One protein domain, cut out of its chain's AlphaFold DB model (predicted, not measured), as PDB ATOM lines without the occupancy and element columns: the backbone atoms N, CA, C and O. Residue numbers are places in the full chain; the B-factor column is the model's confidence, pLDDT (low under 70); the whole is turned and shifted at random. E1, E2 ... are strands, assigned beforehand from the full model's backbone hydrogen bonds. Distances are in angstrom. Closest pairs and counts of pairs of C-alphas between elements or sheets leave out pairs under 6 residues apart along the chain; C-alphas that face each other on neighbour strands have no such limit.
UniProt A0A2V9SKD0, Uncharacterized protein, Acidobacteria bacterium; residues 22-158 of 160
ATOM      1  N   LEU A  22     191.804  94.616  87.263       50.94
ATOM      2  CA  LEU A  22     192.384  94.749  85.934       50.94
ATOM      3  C   LEU A  22     192.549  96.249  85.711       50.94
ATOM      4  O   LEU A  22     191.554  96.962  85.592       50.94
ATOM      5  N   ALA A  23     193.792  96.734  85.738       58.03
ATOM      6  CA  ALA A  23     194.068  98.152  85.599       58.03
ATOM      7  C   ALA A  23     193.466  98.632  84.274       58.03
ATOM      8  O   ALA A  23     193.948  98.273  83.196       58.03
ATOM      9  N   ALA A  24     192.381  99.399  84.353       77.81
ATOM     10  CA  ALA A  24     191.718  99.905  83.170       77.81
ATOM     11  C   ALA A  24     192.594 101.010  82.570       77.81
ATOM     12  O   ALA A  24     193.134 101.865  83.274       77.81
ATOM     13  N   LYS A  25     192.775 100.975  81.250       88.12
ATOM     14  CA  LYS A  25     193.420 102.055  80.503       88.12
ATOM     15  C   LYS A  25     192.330 102.862  79.815       88.12
ATOM     16  O   LYS A  25     191.577 102.313  79.016       88.12
ATOM     17  N   ILE A  26     192.246 104.149  80.126       91.25
ATOM     18  CA  ILE A  26     191.308 105.074  79.483       91.25
ATOM     19  C   ILE A  26     192.069 105.787  78.362       91.25
ATOM     20  O   ILE A  26     193.020 106.501  78.679       91.25
ATOM     21  N   PRO A  27     191.721 105.610  77.077       92.50
ATOM     22  CA  PRO A  27     192.345 106.374  76.003       92.50
ATOM     23  C   PRO A  27     191.921 107.841  76.107       92.50
ATOM     24  O   PRO A  27     190.739 108.141  76.269       92.50
ATOM     25  N   VAL A  28     192.890 108.750  76.034       93.62
ATOM     26  CA  VAL A  28     192.658 110.196  76.176       93.62
ATOM     27  C   VAL A  28     193.312 111.030  75.080       93.62
ATOM     28  O   VAL A  28     193.162 112.249  75.079       93.62
ATOM     29  N   GLY A  29     194.039 110.409  74.151       94.06
ATOM     30  CA  GLY A  29     194.685 111.128  73.062       94.06
ATOM     31  C   GLY A  29     195.652 110.288  72.244       94.06
ATOM     32  O   GLY A  29     195.725 109.067  72.396       94.06
ATOM     33  N   VAL A  30     196.416 110.962  71.396       95.75
ATOM     34  CA  VAL A  30     197.481 110.397  70.569       95.75
ATOM     35  C   VAL A  30     198.686 111.336  70.560       95.75
ATOM     36  O   VAL A  30     198.549 112.559  70.627       95.75
ATOM     37  N   MET A  31     199.865 110.731  70.516       96.06
ATOM     38  CA  MET A  31     201.150 111.371  70.267       96.06
ATOM     39  C   MET A  31     201.650 110.889  68.911       96.06
ATOM     40  O   MET A  31     201.642 109.683  68.674       96.06
ATOM     41  N   ILE A  32     202.072 111.807  68.048       95.50
ATOM     42  CA  ILE A  32     202.558 111.527  66.692       95.50
ATOM     43  C   ILE A  32     203.931 112.175  66.538       95.50
ATOM     44  O   ILE A  32     204.121 113.314  66.965       95.50
ATOM     45  N   TYR A  33     204.892 111.468  65.953       93.88
ATOM     46  CA  TYR A  33     206.170 112.054  65.565       93.88
ATOM     47  C   TYR A  33     206.070 112.635  64.150       93.88
ATOM     48  O   TYR A  33     205.890 111.903  63.180       93.88
ATOM     49  N   GLU A  34     206.183 113.955  64.027       93.75
ATOM     50  CA  GLU A  34     206.033 114.690  62.761       93.75
ATOM     51  C   GLU A  34     207.356 114.843  62.000       93.75
ATOM     52  O   GLU A  34     207.358 115.299  60.859       93.75
ATOM     53  N   GLY A  35     208.477 114.434  62.595       89.81
ATOM     54  CA  GLY A  35     209.808 114.546  62.005       89.81
ATOM     55  C   GLY A  35     210.662 115.613  62.684       89.81
ATOM     56  O   GLY A  35     210.481 115.921  63.860       89.81
ATOM     57  N   GLU A  36     211.607 116.160  61.927       86.81
ATOM     58  CA  GLU A  36     212.635 117.074  62.420       86.81
ATOM     59  C   GLU A  36     212.598 118.395  61.640       86.81
ATOM     60  O   GLU A  36     212.386 118.415  60.423       86.81
ATOM     61  N   THR A  37     212.781 119.511  62.335       86.25
ATOM     62  CA  THR A  37     212.993 120.832  61.730       86.25
ATOM     63  C   THR A  37     214.422 120.969  61.202       86.25
ATOM     64  O   THR A  37     215.321 120.214  61.551       86.25
ATOM     65  N   SER A  38     214.676 121.985  60.373       83.69
ATOM     66  CA  SER A  38     216.006 122.206  59.782       83.69
ATOM     67  C   SER A  38     217.119 122.508  60.793       83.69
ATOM     68  O   SER A  38     218.291 122.407  60.445       83.69
ATOM     69  N   ASP A  39     216.767 122.937  62.006       81.50
ATOM     70  CA  ASP A  39     217.703 123.202  63.105       81.50
ATOM     71  C   ASP A  39     217.953 121.974  63.997       81.50
ATOM     72  O   ASP A  39     218.664 122.083  64.993       81.50
ATOM     73  N   GLY A  40     217.398 120.811  63.640       79.88
ATOM     74  CA  GLY A  40     217.561 119.586  64.411       79.88
ATOM     75  C   GLY A  40     216.642 119.499  65.626       79.88
ATOM     76  O   GLY A  40     217.009 118.883  66.619       79.88
ATOM     77  N   SER A  41     215.468 120.135  65.599       84.75
ATOM     78  CA  SER A  41     214.449 119.943  66.636       84.75
ATOM     79  C   SER A  41     213.459 118.866  66.203       84.75
ATOM     80  O   SER A  41     212.842 118.961  65.143       84.75
ATOM     81  N   SER A  42     213.227 117.863  67.043       87.62
ATOM     82  CA  SER A  42     212.123 116.925  66.854       87.62
ATOM     83  C   SER A  42     210.778 117.589  67.108       87.62
ATOM     84  O   SER A  42     210.601 118.344  68.071       87.62
ATOM     85  N   VAL A  43     209.810 117.249  66.263       90.88
ATOM     86  CA  VAL A  43     208.442 117.750  66.307       90.88
ATOM     87  C   VAL A  43     207.507 116.609  66.684       90.88
ATOM     88  O   VAL A  43     207.395 115.614  65.970       90.88
ATOM     89  N   PHE A  44     206.801 116.764  67.800       93.38
ATOM     90  CA  PHE A  44     205.762 115.835  68.226       93.38
ATOM     91  C   PHE A  44     204.409 116.531  68.221       93.38
ATOM     92  O   PHE A  44     204.228 117.561  68.869       93.38
ATOM     93  N   HIS A  45     203.434 115.957  67.529       95.81
ATOM     94  CA  HIS A  45     202.058 116.428  67.559       95.81
ATOM     95  C   HIS A  45     201.268 115.690  68.635       95.81
ATOM     96  O   HIS A  45     201.162 114.463  68.628       95.81
ATOM     97  N   ILE A  46     200.721 116.449  69.584       96.06
ATOM     98  CA  ILE A  46     199.924 115.931  70.690       96.06
ATOM     99  C   ILE A  46     198.471 116.355  70.513       96.06
ATOM    100  O   ILE A  46     198.143 117.547  70.504       96.06
ATOM    101  N   LEU A  47     197.590 115.359  70.442       95.31
ATOM    102  CA  LEU A  47     196.145 115.536  70.406       95.31
ATOM    103  C   LEU A  47     195.528 114.853  71.626       95.31
ATOM    104  O   LEU A  47     195.541 113.627  71.719       95.31
ATOM    105  N   LEU A  48     194.961 115.624  72.553       95.00
ATOM    106  CA  LEU A  48     194.251 115.095  73.717       95.00
ATOM    107  C   LEU A  48     192.768 115.431  73.625       95.00
ATOM    108  O   LEU A  48     192.384 116.598  73.565       95.00
ATOM    109  N   ASN A  49     191.946 114.393  73.678       91.88
ATOM    110  CA  ASN A  49     190.495 114.471  73.683       91.88
ATOM    111  C   ASN A  49     189.980 113.654  74.881       91.88
ATOM    112  O   ASN A  49     189.668 112.467  74.727       91.88
ATOM    113  N   PRO A  50     189.991 114.225  76.102       88.81
ATOM    114  CA  PRO A  50     189.529 113.523  77.283       88.81
ATOM    115  C   PRO A  50     188.043 113.160  77.134       88.81
ATOM    116  O   PRO A  50     187.218 114.021  76.816       88.81
ATOM    117  N   PRO A  51     187.666 111.896  77.392       86.69
ATOM    118  CA  PRO A  51     186.270 111.496  77.376       86.69
ATOM    119  C   PRO A  51     185.494 112.181  78.509       86.69
ATOM    120  O   PRO A  51     186.063 112.659  79.494       86.69
ATOM    121  N   ALA A  52     184.165 112.183  78.398       83.31
ATOM    122  CA  ALA A  52     183.293 112.739  79.426       83.31
ATOM    123  C   ALA A  52     183.611 112.156  80.817       83.31
ATOM    124  O   ALA A  52     183.678 110.938  80.989       83.31
ATOM    125  N   GLY A  53     183.781 113.039  81.807       80.06
ATOM    126  CA  GLY A  53     184.128 112.669  83.185       80.06
ATOM    127  C   GLY A  53     185.631 112.611  83.488       80.06
ATOM    128  O   GLY A  53     185.998 112.365  84.641       80.06
ATOM    129  N   VAL A  54     186.489 112.884  82.500       86.19
ATOM    130  CA  VAL A  54     187.938 113.053  82.671       86.19
ATOM    131  C   VAL A  54     188.316 114.517  82.456       86.19
ATOM    132  O   VAL A  54     187.941 115.130  81.461       86.19
ATOM    133  N   THR A  55     189.093 115.072  83.384       86.81
ATOM    134  CA  THR A  55     189.676 116.415  83.286       86.81
ATOM    135  C   THR A  55     191.170 116.352  83.588       86.81
ATOM    136  O   THR A  55     191.632 115.481  84.329       86.81
ATOM    137  N   PHE A  56     191.944 117.262  82.999       89.38
ATOM    138  CA  PHE A  56     193.402 117.293  83.159       89.38
ATOM    139  C   PHE A  56     193.904 118.317  84.188       89.38
ATOM    140  O   PHE A  56     195.100 118.383  84.441       89.38
ATOM    141  N   ASP A  57     193.016 119.072  84.841       84.50
ATOM    142  CA  ASP A  57     193.326 120.113  85.840       84.50
ATOM    143  C   ASP A  57     194.128 119.608  87.056       84.50
ATOM    144  O   ASP A  57     194.779 120.388  87.751       84.50
ATOM    145  N   LYS A  58     194.100 118.297  87.317       84.75
ATOM    146  CA  LYS A  58     194.818 117.641  88.427       84.75
ATOM    147  C   LYS A  58     195.974 116.758  87.972       84.75
ATOM    148  O   LYS A  58     196.516 116.009  88.790       84.75
ATOM    149  N   LEU A  59     196.324 116.824  86.689       90.25
ATOM    150  CA  LEU A  59     197.407 116.053  86.100       90.25
ATOM    151  C   LEU A  59     198.582 116.966  85.775       90.25
ATOM    152  O   LEU A  59     198.417 118.077  85.280       90.25
ATOM    153  N   THR A  60     199.780 116.465  86.024       92.94
ATOM    154  CA  THR A  60     201.024 117.098  85.600       92.94
ATOM    155  C   THR A  60     201.525 116.353  84.366       92.94
ATOM    156  O   THR A  60     201.966 115.205  84.509       92.94
ATOM    157  N   PRO A  61     201.420 116.936  83.156       93.75
ATOM    158  CA  PRO A  61     201.975 116.322  81.963       93.75
ATOM    159  C   PRO A  61     203.500 116.409  82.012       93.75
ATOM    160  O   PRO A  61     204.088 117.314  82.613       93.75
ATOM    161  N   SER A  62     204.166 115.445  81.403       93.19
ATOM    162  CA  SER A  62     205.612 115.458  81.217       93.19
ATOM    163  C   SER A  62     205.952 114.770  79.913       93.19
ATOM    164  O   SER A  62     205.303 113.794  79.539       93.19
ATOM    165  N   PHE A  63     206.961 115.287  79.229       91.69
ATOM    166  CA  PHE A  63     207.460 114.707  77.993       91.69
ATOM    167  C   PHE A  63     208.888 114.236  78.209       91.69
ATOM    168  O   PHE A  63     209.656 114.938  78.864       91.69
ATOM    169  N   PHE A  64     209.223 113.059  77.690       89.62
ATOM    170  CA  PHE A  64     210.560 112.476  77.765       89.62
ATOM    171  C   PHE A  64     211.020 112.074  76.372       89.62
ATOM    172  O   PHE A  64     210.255 111.464  75.629       89.62
ATOM    173  N   VAL A  65     212.275 112.365  76.058       87.44
ATOM    174  CA  VAL A  65     212.972 111.929  74.849       87.44
ATOM    175  C   VAL A  65     214.299 111.329  75.288       87.44
ATOM    176  O   VAL A  65     215.041 111.967  76.032       87.44
ATOM    177  N   ASP A  66     214.552 110.076  74.913       85.31
ATOM    178  CA  ASP A  66     215.769 109.330  75.280       85.31
ATOM    179  C   ASP A  66     216.130 109.398  76.778       85.31
ATOM    180  O   ASP A  66     217.292 109.417  77.180       85.31
ATOM    181  N   GLY A  67     215.102 109.417  77.632       81.38
ATOM    182  CA  GLY A  67     215.229 109.467  79.091       81.38
ATOM    183  C   GLY A  67     215.351 110.871  79.691       81.38
ATOM    184  O   GLY A  67     215.108 111.026  80.889       81.38
ATOM    185  N   SER A  68     215.632 111.898  78.891       83.88
ATOM    186  CA  SER A  68     215.597 113.300  79.321       83.88
ATOM    187  C   SER A  68     214.172 113.826  79.233       83.88
ATOM    188  O   SER A  68     213.538 113.728  78.184       83.88
ATOM    189  N   GLY A  69     213.635 114.378  80.321       84.12
ATOM    190  CA  GLY A  69     212.252 114.838  80.320       84.12
ATOM    191  C   GLY A  69     211.962 116.013  81.225       84.12
ATOM    192  O   GLY A  69     212.661 116.252  82.207       84.12
ATOM    193  N   HIS A  70     210.911 116.751  80.875       86.44
ATOM    194  CA  HIS A  70     210.452 117.895  81.650       86.44
ATOM    195  C   HIS A  70     208.930 117.894  81.777       86.44
ATOM    196  O   HIS A  70     208.186 117.494  80.876       86.44
ATOM    197  N   SER A  71     208.470 118.367  82.932       91.25
ATOM    198  CA  SER A  71     207.065 118.662  83.179       91.25
ATOM    199  C   SER A  71     206.716 120.052  82.663       91.25
ATOM    200  O   SER A  71     207.536 120.967  82.710       91.25
ATOM    201  N   PHE A  72     205.482 120.226  82.205       90.38
ATOM    202  CA  PHE A  72     205.003 121.496  81.667       90.38
ATOM    203  C   PHE A  72     203.529 121.717  82.020       90.38
ATOM    204  O   PHE A  72     202.895 120.885  82.669       90.38
ATOM    205  N   VAL A  73     202.982 122.861  81.621       91.25
ATOM    206  CA  VAL A  73     201.553 123.167  81.755       91.25
ATOM    207  C   VAL A  73     200.894 122.959  80.399       91.25
ATOM    208  O   VAL A  73     201.404 123.452  79.395       91.25
ATOM    209  N   LEU A  74     199.770 122.236  80.358       91.81
ATOM    210  CA  LEU A  74     199.019 122.078  79.114       91.81
ATOM    211  C   LEU A  74     198.577 123.451  78.585       91.81
ATOM    212  O   LEU A  74     198.110 124.280  79.375       91.81
ATOM    213  N   PRO A  75     198.660 123.689  77.266       91.69
ATOM    214  CA  PRO A  75     198.067 124.879  76.682       91.69
ATOM    215  C   PRO A  75     196.547 124.886  76.916       91.69
ATOM    216  O   PRO A  75     195.948 123.823  77.123       91.69
ATOM    217  N   PRO A  76     195.898 126.062  76.880       90.50
ATOM    218  CA  PRO A  76     194.447 126.142  76.971       90.50
ATOM    219  C   PRO A  76     193.777 125.264  75.901       90.50
ATOM    220  O   PRO A  76     194.232 125.265  74.753       90.50
ATOM    221  N   PRO A  77     192.711 124.518  76.242       91.88
ATOM    222  CA  PRO A  77     191.991 123.731  75.254       91.88
ATOM    223  C   PRO A  77     191.283 124.645  74.253       91.88
ATOM    224  O   PRO A  77     190.876 125.765  74.572       91.88
ATOM    225  N   GLN A  78     191.090 124.138  73.042       90.12
ATOM    226  CA  GLN A  78     190.283 124.789  72.023       90.12
ATOM    227  C   GLN A  78     188.817 124.873  72.491       90.12
ATOM    228  O   GLN A  78     188.331 123.942  73.144       90.12
ATOM    229  N   PRO A  79     188.096 125.966  72.176       80.56
ATOM    230  CA  PRO A  79     186.730 126.191  72.638       80.56
ATOM    231  C   PRO A  79     185.723 125.326  71.861       80.56
ATOM    232  O   PRO A  79     184.987 125.809  71.007       80.56
ATOM    233  N   ALA A  80     185.694 124.029  72.162       74.50
ATOM    234  CA  ALA A  80     184.706 123.069  71.683       74.50
ATOM    235  C   ALA A  80     184.429 122.034  72.791       74.50
ATOM    236  O   ALA A  80     185.363 121.648  73.491       74.50
ATOM    237  N   PRO A  81     183.178 121.589  73.005       78.12
ATOM    238  CA  PRO A  81     182.877 120.420  73.828       78.12
ATOM    239  C   PRO A  81     182.885 119.134  72.974       78.12
ATOM    240  O   PRO A  81     182.187 119.100  71.957       78.12
ATOM    241  N   PRO A  82     183.573 118.049  73.385       77.81
ATOM    242  CA  PRO A  82     184.491 117.945  74.527       77.81
ATOM    243  C   PRO A  82     185.785 118.756  74.311       77.81
ATOM    244  O   PRO A  82     186.167 118.971  73.161       77.81
ATOM    245  N   PRO A  83     186.456 119.206  75.396       84.56
ATOM    246  CA  PRO A  83     187.638 120.060  75.291       84.56
ATOM    247  C   PRO A  83     188.741 119.353  74.506       84.56
ATOM    248  O   PRO A  83     189.135 118.246  74.856       84.56
ATOM    249  N   LEU A  84     189.264 120.010  73.473       90.88
ATOM    250  CA  LEU A  84     190.326 119.468  72.630       90.88
ATOM    251  C   LEU A  84     191.640 120.196  72.908       90.88
ATOM    252  O   LEU A  84     191.726 121.414  72.750       90.88
ATOM    253  N   TYR A  85     192.676 119.457  73.289       94.31
ATOM    254  CA  TYR A  85     194.040 119.976  73.349       94.31
ATOM    255  C   TYR A  85     194.765 119.526  72.091       94.31
ATOM    256  O   TYR A  85     194.844 118.333  71.812       94.31
ATOM    257  N   ASN A  86     195.286 120.479  71.335       94.94
ATOM    258  CA  ASN A  86     195.971 120.221  70.081       94.94
ATOM    259  C   ASN A  86     197.182 121.148  70.023       94.94
ATOM    260  O   ASN A  86     197.020 122.365  69.910       94.94
ATOM    261  N   PHE A  87     198.374 120.583  70.195       94.75
ATOM    262  CA  PHE A  87     199.609 121.354  70.263       94.75
ATOM    263  C   PHE A  87     200.811 120.563  69.760       94.75
ATOM    264  O   PHE A  87     200.830 119.333  69.794       94.75
ATOM    265  N   LEU A  88     201.829 121.298  69.319       93.50
ATOM    266  CA  LEU A  88     203.135 120.744  68.989       93.50
ATOM    267  C   LEU A  88     204.052 120.838  70.208       93.50
ATOM    268  O   LEU A  88     204.101 121.870  70.881       93.50
ATOM    269  N   PHE A  89     204.781 119.765  70.475       90.56
ATOM    270  CA  PHE A  89     205.898 119.735  71.403       90.56
ATOM    271  C   PHE A  89     207.196 119.688  70.592       90.56
ATOM    272  O   PHE A  89     207.362 118.812  69.744       90.56
ATOM    273  N   LEU A  90     208.093 120.641  70.838       88.00
ATOM    274  CA  LEU A  90     209.362 120.786  70.127       88.00
ATOM    275  C   LEU A  90     210.517 120.503  71.085       88.00
ATOM    276  O   LEU A  90     210.577 121.094  72.167       88.00
ATOM    277  N   THR A  91     211.454 119.646  70.682       82.75
ATOM    278  CA  THR A  91     212.724 119.492  71.403       82.75
ATOM    279  C   THR A  91     213.639 120.651  71.015       82.75
ATOM    280  O   THR A  91     214.427 120.552  70.082       82.75
ATOM    281  N   VAL A  92     213.475 121.799  71.667       72.88
ATOM    282  CA  VAL A  92     214.251 123.000  71.324       72.88
ATOM    283  C   VAL A  92     215.735 122.765  71.659       72.88
ATOM    284  O   VAL A  92     216.022 122.218  72.733       72.88
ATOM    285  N   PRO A  93     216.694 123.190  70.820       61.34
ATOM    286  CA  PRO A  93     218.108 123.191  71.178       61.34
ATOM    287  C   PRO A  93     218.328 123.932  72.507       61.34
ATOM    288  O   PRO A  93     217.595 124.862  72.840       61.34
ATOM    289  N   ASP A  94     219.282 123.470  73.316       58.19
ATOM    290  CA  ASP A  94     219.630 124.039  74.632       58.19
ATOM    291  C   ASP A  94     218.542 123.974  75.727       58.19
ATOM    292  O   ASP A  94     218.765 124.410  76.857       58.19
ATOM    293  N   SER A  95     217.388 123.356  75.459       61.59
ATOM    294  CA  SER A  95     216.319 123.166  76.456       61.59
ATOM    295  C   SER A  95     216.559 122.008  77.438       61.59
ATOM    296  O   SER A  95     215.736 121.773  78.319       61.59
ATOM    297  N   GLY A  96     217.670 121.273  77.292       57.19
ATOM    298  CA  GLY A  96     217.925 120.009  78.000       57.19
ATOM    299  C   GLY A  96     217.334 118.775  77.302       57.19
ATOM    300  O   GLY A  96     217.585 117.648  77.724       57.19
ATOM    301  N   PHE A  97     216.612 118.980  76.197       63.38
ATOM    302  CA  PHE A  97     216.000 117.944  75.359       63.38
ATOM    303  C   PHE A  97     216.762 117.696  74.051       63.38
ATOM    304  O   PHE A  97     216.172 117.354  73.029       63.38
ATOM    305  N   THR A  98     218.074 117.912  74.040       55.56
ATOM    306  CA  THR A  98     218.886 117.719  72.838       55.56
ATOM    307  C   THR A  98     219.125 116.237  72.588       55.56
ATOM    308  O   THR A  98     220.067 115.649  73.117       55.56
ATOM    309  N   SER A  99     218.292 115.650  71.744       55.62
ATOM    310  CA  SER A  99     218.667 114.500  70.933       55.62
ATOM    311  C   SER A  99     217.696 114.411  69.773       55.62
ATOM    312  O   SER A  99     216.506 114.270  70.012       55.62
ATOM    313  N   CYS A 100     218.203 114.447  68.545       62.81
ATOM    314  CA  CYS A 100     217.672 113.632  67.467       62.81
ATOM    315  C   CYS A 100     218.803 113.213  66.516       62.81
ATOM    316  O   CYS A 100     219.812 113.915  66.411       62.81
ATOM    317  N   PRO A 101     218.706 112.021  65.901       66.69
ATOM    318  CA  PRO A 101     217.533 111.145  65.873       66.69
ATOM    319  C   PRO A 101     217.248 110.418  67.203       66.69
ATOM    320  O   PRO A 101     218.092 109.676  67.705       66.69
ATOM    321  N   CYS A 102     216.055 110.645  67.764       77.50
ATOM    322  CA  CYS A 102     215.633 110.089  69.051       77.50
ATOM    323  C   CYS A 102     215.386 108.592  68.922       77.50
ATOM    324  O   CYS A 102     214.770 108.142  67.947       77.50
ATOM    325  N   ARG A 103     215.781 107.833  69.938       84.44
ATOM    326  CA  ARG A 103     215.465 106.406  70.052       84.44
ATOM    327  C   ARG A 103     214.166 106.140  70.779       84.44
ATOM    328  O   ARG A 103     213.774 104.996  70.860       84.44
ATOM    329  N   SER A 104     213.550 107.128  71.402       89.12
ATOM    330  CA  SER A 104     212.317 106.921  72.147       89.12
ATOM    331  C   SER A 104     211.675 108.247  72.512       89.12
ATOM    332  O   SER A 104     212.365 109.233  72.781       89.12
ATOM    333  N   ALA A 105     210.348 108.255  72.584       91.75
ATOM    334  CA  ALA A 105     209.597 109.378  73.127       91.75
ATOM    335  C   ALA A 105     208.464 108.888  74.026       91.75
ATOM    336  O   ALA A 105     207.759 107.935  73.699       91.75
ATOM    337  N   THR A 106     208.270 109.546  75.168       93.31
ATOM    338  CA  THR A 106     207.222 109.209  76.137       93.31
ATOM    339  C   THR A 106     206.412 110.440  76.514       93.31
ATOM    340  O   THR A 106     206.969 111.431  76.984       93.31
ATOM    341  N   PHE A 107     205.085 110.343  76.421       94.50
ATOM    342  CA  PHE A 107     204.169 111.318  77.015       94.50
ATOM    343  C   PHE A 107     203.587 110.740  78.303       94.50
ATOM    344  O   PHE A 107     202.908 109.712  78.264       94.50
ATOM    345  N   LEU A 108     203.820 111.398  79.438       93.88
ATOM    346  CA  LEU A 108     203.345 110.964  80.748       93.88
ATOM    347  C   LEU A 108     202.330 111.933  81.352       93.88
ATOM    348  O   LEU A 108     202.496 113.147  81.290       93.88
ATOM    349  N   PHE A 109     201.336 111.382  82.046       93.56
ATOM    350  CA  PHE A 109     200.526 112.111  83.017       93.56
ATOM    351  C   PHE A 109     200.821 111.604  84.420       93.56
ATOM    352  O   PHE A 109     200.569 110.437  84.725       93.56
ATOM    353  N   SER A 110     201.295 112.497  85.285       91.00
ATOM    354  CA  SER A 110     201.372 112.235  86.719       91.00
ATOM    355  C   SER A 110     200.121 112.755  87.415       91.00
ATOM    356  O   SER A 110     199.716 113.894  87.199       91.00
ATOM    357  N   ALA A 111     199.509 111.934  88.263       88.94
ATOM    358  CA  ALA A 111     198.333 112.308  89.044       88.94
ATOM    359  C   ALA A 111     198.683 112.429  90.530       88.94
ATOM    360  O   ALA A 111     199.553 111.716  91.046       88.94
ATOM    361  N   ARG A 112     197.959 113.293  91.249       86.25
ATOM    362  CA  ARG A 112     197.992 113.261  92.715       86.25
ATOM    363  C   ARG A 112     197.444 111.916  93.196       86.25
ATOM    364  O   ARG A 112     196.532 111.338  92.606       86.25
ATOM    365  N   THR A 113     198.000 111.397  94.283       84.44
ATOM    366  CA  THR A 113     197.516 110.141  94.863       84.44
ATOM    367  C   THR A 113     196.034 110.266  95.219       84.44
ATOM    368  O   THR A 113     195.624 111.245  95.839       84.44
ATOM    369  N   GLY A 114     195.229 109.288  94.798       83.62
ATOM    370  CA  GLY A 114     193.785 109.290  95.031       83.62
ATOM    371  C   GLY A 114     192.972 110.160  94.066       83.62
ATOM    372  O   GLY A 114     191.782 110.350  94.312       83.62
ATOM    373  N   THR A 115     193.553 110.690  92.980       88.81
ATOM    374  CA  THR A 115     192.772 111.378  91.937       88.81
ATOM    375  C   THR A 115     191.719 110.434  91.356       88.81
ATOM    376  O   THR A 115     192.055 109.408  90.769       88.81
ATOM    377  N   LYS A 116     190.444 110.799  91.521       89.88
ATOM    378  CA  LYS A 116     189.291 110.040  91.028       89.88
ATOM    379  C   LYS A 116     188.833 110.572  89.676       89.88
ATOM    380  O   LYS A 116     188.806 111.787  89.481       89.88
ATOM    381  N   VAL A 117     188.435 109.674  88.786       88.56
ATOM    382  CA  VAL A 117     187.834 109.991  87.483       88.56
ATOM    383  C   VAL A 117     186.629 109.097  87.227       88.56
ATOM    384  O   VAL A 117     186.548 107.987  87.758       88.56
ATOM    385  N   THR A 118     185.706 109.562  86.390       87.50
ATOM    386  CA  THR A 118     184.563 108.762  85.943       87.50
ATOM    387  C   THR A 118     184.711 108.477  84.458       87.50
ATOM    388  O   THR A 118     184.944 109.392  83.677       87.50
ATOM    389  N   PHE A 119     184.550 107.219  84.058       85.88
ATOM    390  CA  PHE A 119     184.600 106.809  82.659       85.88
ATOM    391  C   PHE A 119     183.555 105.726  82.391       85.88
ATOM    392  O   PHE A 119     183.467 104.742  83.125       85.88
ATOM    393  N   GLY A 120     182.714 105.931  81.373       84.06
ATOM    394  CA  GLY A 120     181.622 105.004  81.049       84.06
ATOM    395  C   GLY A 120     180.655 104.760  82.219       84.06
ATOM    396  O   GLY A 120     180.197 103.639  82.415       84.06
ATOM    397  N   GLY A 121     180.416 105.778  83.056       84.69
ATOM    398  CA  GLY A 121     179.568 105.678  84.252       84.69
ATOM    399  C   GLY A 121     180.199 104.953  85.450       84.69
ATOM    400  O   GLY A 121     179.571 104.877  86.504       84.69
ATOM    401  N   LYS A 122     181.434 104.451  85.330       86.81
ATOM    402  CA  LYS A 122     182.180 103.797  86.415       86.81
ATOM    403  C   LYS A 122     183.220 104.739  87.009       86.81
ATOM    404  O   LYS A 122     183.786 105.565  86.292       86.81
ATOM    405  N   LYS A 123     183.485 104.603  88.310       89.31
ATOM    406  CA  LYS A 123     184.496 105.395  89.015       89.31
ATOM    407  C   LYS A 123     185.820 104.648  89.095       89.31
ATOM    408  O   LYS A 123     185.853 103.443  89.346       89.31
ATOM    409  N   PHE A 124     186.900 105.386  88.900       89.75
ATOM    410  CA  PHE A 124     188.259 104.874  88.941       89.75
ATOM    411  C   PHE A 124     189.168 105.812  89.726       89.75
ATOM    412  O   PHE A 124     188.937 107.020  89.785       89.75
ATOM    413  N   VAL A 125     190.253 105.259  90.255       90.12
ATOM    414  CA  VAL A 125     191.382 106.012  90.800       90.12
ATOM    415  C   VAL A 125     192.533 105.940  89.805       90.12
ATOM    416  O   VAL A 125     192.897 104.861  89.335       90.12
ATOM    417  N   LEU A 126     193.111 107.088  89.464       88.06
ATOM    418  CA  LEU A 126     194.275 107.140  88.589       88.06
ATOM    419  C   LEU A 126     195.487 106.518  89.284       88.06
ATOM    420  O   LEU A 126     195.788 106.813  90.446       88.06
ATOM    421  N   ARG A 127     196.230 105.691  88.546       85.50
ATOM    422  CA  ARG A 127     197.584 105.313  88.951       85.50
ATOM    423  C   ARG A 127     198.465 106.555  88.881       85.50
ATOM    424  O   ARG A 127     198.221 107.472  88.101       85.50
ATOM    425  N   ARG A 128     199.515 106.568  89.708       81.00
ATOM    426  CA  ARG A 128     200.400 107.729  89.872       81.00
ATOM    427  C   ARG A 128     200.946 108.255  88.545       81.00
ATOM    428  O   ARG A 128     201.119 109.458  88.424       81.00
ATOM    429  N   ILE A 129     201.212 107.363  87.593       83.44
ATOM    430  CA  ILE A 129     201.761 107.695  86.282       83.44
ATOM    431  C   ILE A 129     200.988 106.922  85.215       83.44
ATOM    432  O   ILE A 129     200.743 105.722  85.360       83.44
ATOM    433  N   SER A 130     200.629 107.622  84.146       85.25
ATOM    434  CA  SER A 130     200.077 107.057  82.915       85.25
ATOM    435  C   SER A 130     200.933 107.469  81.724       85.25
ATOM    436  O   SER A 130     201.565 108.517  81.803       85.25
ATOM    437  N   ALA A 131     200.974 106.663  80.657       88.31
ATOM    438  CA  ALA A 131     201.987 106.800  79.613       88.31
ATOM    439  C   ALA A 131     201.486 106.498  78.193       88.31
ATOM    440  O   ALA A 131     200.621 105.639  78.006       88.31
ATOM    441  N   SER A 132     202.118 107.153  77.219       90.94
ATOM    442  CA  SER A 132     202.231 106.761  75.808       90.94
ATOM    443  C   SER A 132     203.702 106.670  75.438       90.94
ATOM    444  O   SER A 132     204.479 107.481  75.943       90.94
ATOM    445  N   PHE A 133     204.079 105.737  74.569       93.00
ATOM    446  CA  PHE A 133     205.470 105.510  74.188       93.00
ATOM    447  C   PHE A 133     205.597 105.266  72.686       93.00
ATOM    448  O   PHE A 133     204.824 104.486  72.133       93.00
ATOM    449  N   LEU A 134     206.571 105.922  72.067       92.06
ATOM    450  CA  LEU A 134     207.049 105.673  70.712       92.06
ATOM    451  C   LEU A 134     208.455 105.083  70.789       92.06
ATOM    452  O   LEU A 134     209.284 105.598  71.546       92.06
ATOM    453  N   ASP A 135     208.704 104.044  69.996       89.19
ATOM    454  CA  ASP A 135     209.961 103.295  69.946       89.19
ATOM    455  C   ASP A 135     210.301 102.997  68.481       89.19
ATOM    456  O   ASP A 135     209.398 102.613  67.743       89.19
ATOM    457  N   PRO A 136     211.560 103.114  68.037       86.94
ATOM    458  CA  PRO A 136     211.957 102.835  66.679       86.94
ATOM    459  C   PRO A 136     211.471 101.465  66.209       86.94
ATOM    460  O   PRO A 136     211.567 100.471  66.943       86.94
ATOM    461  N   PRO A 137     211.046 101.368  64.942       82.25
ATOM    462  CA  PRO A 137     210.810 100.086  64.311       82.25
ATOM    463  C   PRO A 137     212.032  99.172  64.439       82.25
ATOM    464  O   PRO A 137     213.180  99.620  64.401       82.25
ATOM    465  N   SER A 138     211.783  97.865  64.545       84.81
ATOM    466  CA  SER A 138     212.842  96.861  64.682       84.81
ATOM    467  C   SER A 138     213.930  97.033  63.616       84.81
ATOM    468  O   SER A 138     213.653  96.952  62.421       84.81
ATOM    469  N   GLY A 139     215.179  97.206  64.058       83.75
ATOM    470  CA  GLY A 139     216.345  97.385  63.185       83.75
ATOM    471  C   GLY A 139     216.737  98.841  62.916       83.75
ATOM    472  O   GLY A 139     217.793  99.070  62.328       83.75
ATOM    473  N   SER A 140     215.951  99.812  63.387       83.75
ATOM    474  CA  SER A 140     216.271 101.240  63.321       83.75
ATOM    475  C   SER A 140     216.751 101.765  64.674       83.75
ATOM    476  O   SER A 140     216.416 101.233  65.729       83.75
ATOM    477  N   SER A 141     217.533 102.844  64.649       82.12
ATOM    478  CA  SER A 141     217.940 103.584  65.852       82.12
ATOM    479  C   SER A 141     217.273 104.956  65.950       82.12
ATOM    480  O   SER A 141     217.761 105.809  66.684       82.12
ATOM    481  N   PHE A 142     216.234 105.194  65.149       82.88
ATOM    482  CA  PHE A 142     215.564 106.480  65.023       82.88
ATOM    483  C   PHE A 142     214.065 106.295  64.790       82.88
ATOM    484  O   PHE A 142     213.661 105.343  64.115       82.88
ATOM    485  N   LEU A 143     213.261 107.201  65.348       88.25
ATOM    486  CA  LEU A 143     211.816 107.254  65.114       88.25
ATOM    487  C   LEU A 143     211.497 107.593  63.653       88.25
ATOM    488  O   LEU A 143     212.193 108.390  63.019       88.25
ATOM    489  N   VAL A 144     210.420 107.013  63.126       89.44
ATOM    490  CA  VAL A 144     209.977 107.243  61.742       89.44
ATOM    491  C   VAL A 144     208.855 108.276  61.718       89.44
ATOM    492  O   VAL A 144     207.920 108.209  62.512       89.44
ATOM    493  N   GLN A 145     208.925 109.243  60.801       91.38
ATOM    494  CA  GLN A 145     207.874 110.250  60.645       91.38
ATOM    495  C   GLN A 145     206.502 109.595  60.404       91.38
ATOM    496  O   GLN A 145     206.367 108.686  59.583       91.38
ATOM    497  N   GLY A 146     205.483 110.077  61.113       90.88
ATOM    498  CA  GLY A 146     204.120 109.548  61.106       90.88
ATOM    499  C   GLY A 146     203.874 108.426  62.118       90.88
ATOM    500  O   GLY A 146     202.731 107.995  62.283       90.88
ATOM    501  N   GLU A 147     204.905 107.953  62.819       92.38
ATOM    502  CA  GLU A 147     204.727 106.984  63.894       92.38
ATOM    503  C   GLU A 147     203.909 107.590  65.042       92.38
ATOM    504  O   GLU A 147     204.087 108.754  65.412       92.38
ATOM    505  N   SER A 148     202.975 106.812  65.595       95.12
ATOM    506  CA  SER A 148     202.026 107.309  66.590       95.12
ATOM    507  C   SER A 148     201.735 106.310  67.704       95.12
ATOM    508  O   SER A 148     201.801 105.095  67.521       95.12
ATOM    509  N   ALA A 149     201.397 106.839  68.879       95.31
ATOM    510  CA  ALA A 149     201.071 106.059  70.061       95.31
ATOM    511  C   ALA A 149     199.883 106.660  70.821       95.31
ATOM    512  O   ALA A 149     199.796 107.872  71.045       95.31
ATOM    513  N   THR A 150     198.958 105.801  71.251       95.44
ATOM    514  CA  THR A 150     197.786 106.215  72.030       95.44
ATOM    515  C   THR A 150     198.177 106.588  73.457       95.44
ATOM    516  O   THR A 150     198.810 105.817  74.177       95.44
ATOM    517  N   ILE A 151     197.727 107.761  73.890       94.94
ATOM    518  CA  ILE A 151     197.900 108.253  75.250       94.94
ATOM    519  C   ILE A 151     196.778 107.702  76.115       94.94
ATOM    520  O   ILE A 151     195.597 107.942  75.855       94.94
ATOM    521  N   TYR A 152     197.156 106.975  77.163       92.56
ATOM    522  CA  TYR A 152     196.225 106.397  78.122       92.56
ATOM    523  C   TYR A 152     196.366 107.049  79.495       92.56
ATOM    524  O   TYR A 152     197.467 107.414  79.900       92.56
ATOM    525  N   LEU A 153     195.264 107.095  80.247       91.94
ATOM    526  CA  LEU A 153     195.269 107.183  81.704       91.94
ATOM    527  C   LEU A 153     195.158 105.775  82.287       91.94
ATOM    528  O   LEU A 153     194.188 105.063  82.033       91.94
ATOM    529  N   ALA A 154     196.159 105.363  83.055       89.69
ATOM    530  CA  ALA A 154     196.161 104.099  83.767       89.69
ATOM    531  C   ALA A 154     195.375 104.261  85.066       89.69
ATOM    532  O   ALA A 154     195.632 105.182  85.845       89.69
ATOM    533  N   THR A 155     194.431 103.364  85.322       87.88
ATOM    534  CA  THR A 155     193.525 103.469  86.464       87.88
ATOM    535  C   THR A 155     193.337 102.133  87.172       87.88
ATOM    536  O   THR A 155     193.775 101.086  86.695       87.88
ATOM    537  N   VAL A 156     192.707 102.186  88.341       86.38
ATOM    538  CA  VAL A 156     192.208 101.035  89.100       86.38
ATOM    539  C   VAL A 156     190.748 101.323  89.449       86.38
ATOM    540  O   VAL A 156     190.401 102.483  89.695       86.38
ATOM    541  N   ALA A 157     189.879 100.312  89.412       81.81
ATOM    542  CA  ALA A 157     188.475 100.482  89.782       81.81
ATOM    543  C   ALA A 157     188.355 100.974  91.235       81.81
ATOM    544  O   ALA A 157     189.108 100.549  92.109       81.81
ATOM    545  N   GLU A 158     187.441 101.911  91.495       78.31
ATOM    546  CA  GLU A 158     187.163 102.356  92.861       78.31
ATOM    547  C   GLU A 158     186.266 101.311  93.549       78.31
ATOM    548  O   GLU A 158     185.072 101.258  93.254       78.31
TER     549      GLU A 158
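What this domain is: This is residues 22 to 158 of the 160 residues of an uncharacterized protein of Acidobacteria bacterium (UniProt A0A2V9SKD0). Two sheets lie face to face as a sandwich: a six-stranded sheet, curled like part of a barrel, and a smaller sheet of four strands, crossed at 34 degrees. They come closest along E9 and E10, while E4 and E5 are apart; the hairpin E7 and E8 lies at one end of the longest axis. The printed part has 137 residues, ten named strands, E1 to E10 in chain order, and no named helix; its class is all strand, with 68 residues, under half, in named elements. Both sheets are antiparallel, in the orders E5, E2, E1, E10, E8, E7 and E4, E3, E6, E9. The whole is compact, with a radius of gyration of the C-alphas of 15.4 A and spans of 46 by 34 by 24 A.

How they stand to each other: The larger, strongly twisted sheet runs E5, residues 85 to 90; E2, residues 42 to 48; E1, residues 25 to 36; E10, residues 148 to 157; E8, residues 122 to 126; E7, residues 116 to 119. In the hairpin E1 and E2, N 32 and O 45 are 2.9 A apart, within hydrogen-bond range. So are N 46 and O 87 between E2 and E5, at 2.9 A, and N 28 and O 151 between E1 and E10, at 2.8 A. E10 is staggered: residues 148 to 154 pair with E1, residues 155 to 157 with E8, where N 125 and O 156 are 2.8 A apart. In the hairpin E7 and E8, N 117 and O 124 are 2.9 A apart. The other sheet runs E4, residues 68 to 71; E3, residues 59 to 65; E6, residues 105 to 111; E9, residues 129 to 134. Within hydrogen-bond range are N 63 and O 70 in the hairpin E3 and E4, at 3.0 A, N 62 and O 108 between E3 and E6, at 2.8 A, and N 107 and O 132 between E6 and E9, at 3.0 A. Between the sheets, the closest C-alphas of E9 and E10, Ser 132 and Ile 151, are 4.6 A apart. E3 and E5 are only just apart, at 8.4 A.

Where its parts are: E1 begins at C-alpha 25 (193.420, 102.055, 80.503), bends by 61 degrees at residue 28 and measures 30.4 A. E6 measures 19.7 A, E3 19.6 A and E2 19.2 A. E8 runs on into E9 at 82 degrees. E10, 27.7 A, ends at C-alpha 157 (188.475, 100.482, 89.782).

The domain as a whole: The two C-alphas farthest apart, Ser 38 and Glu 158, are 48.2 A apart. The printed part has no cut. The links E4 to E5, E5 to E6 and E9 to E10 are long. Mean pLDDT of the printed part is 86.0; residues 22 to 23 and 93 to 101 are under 70.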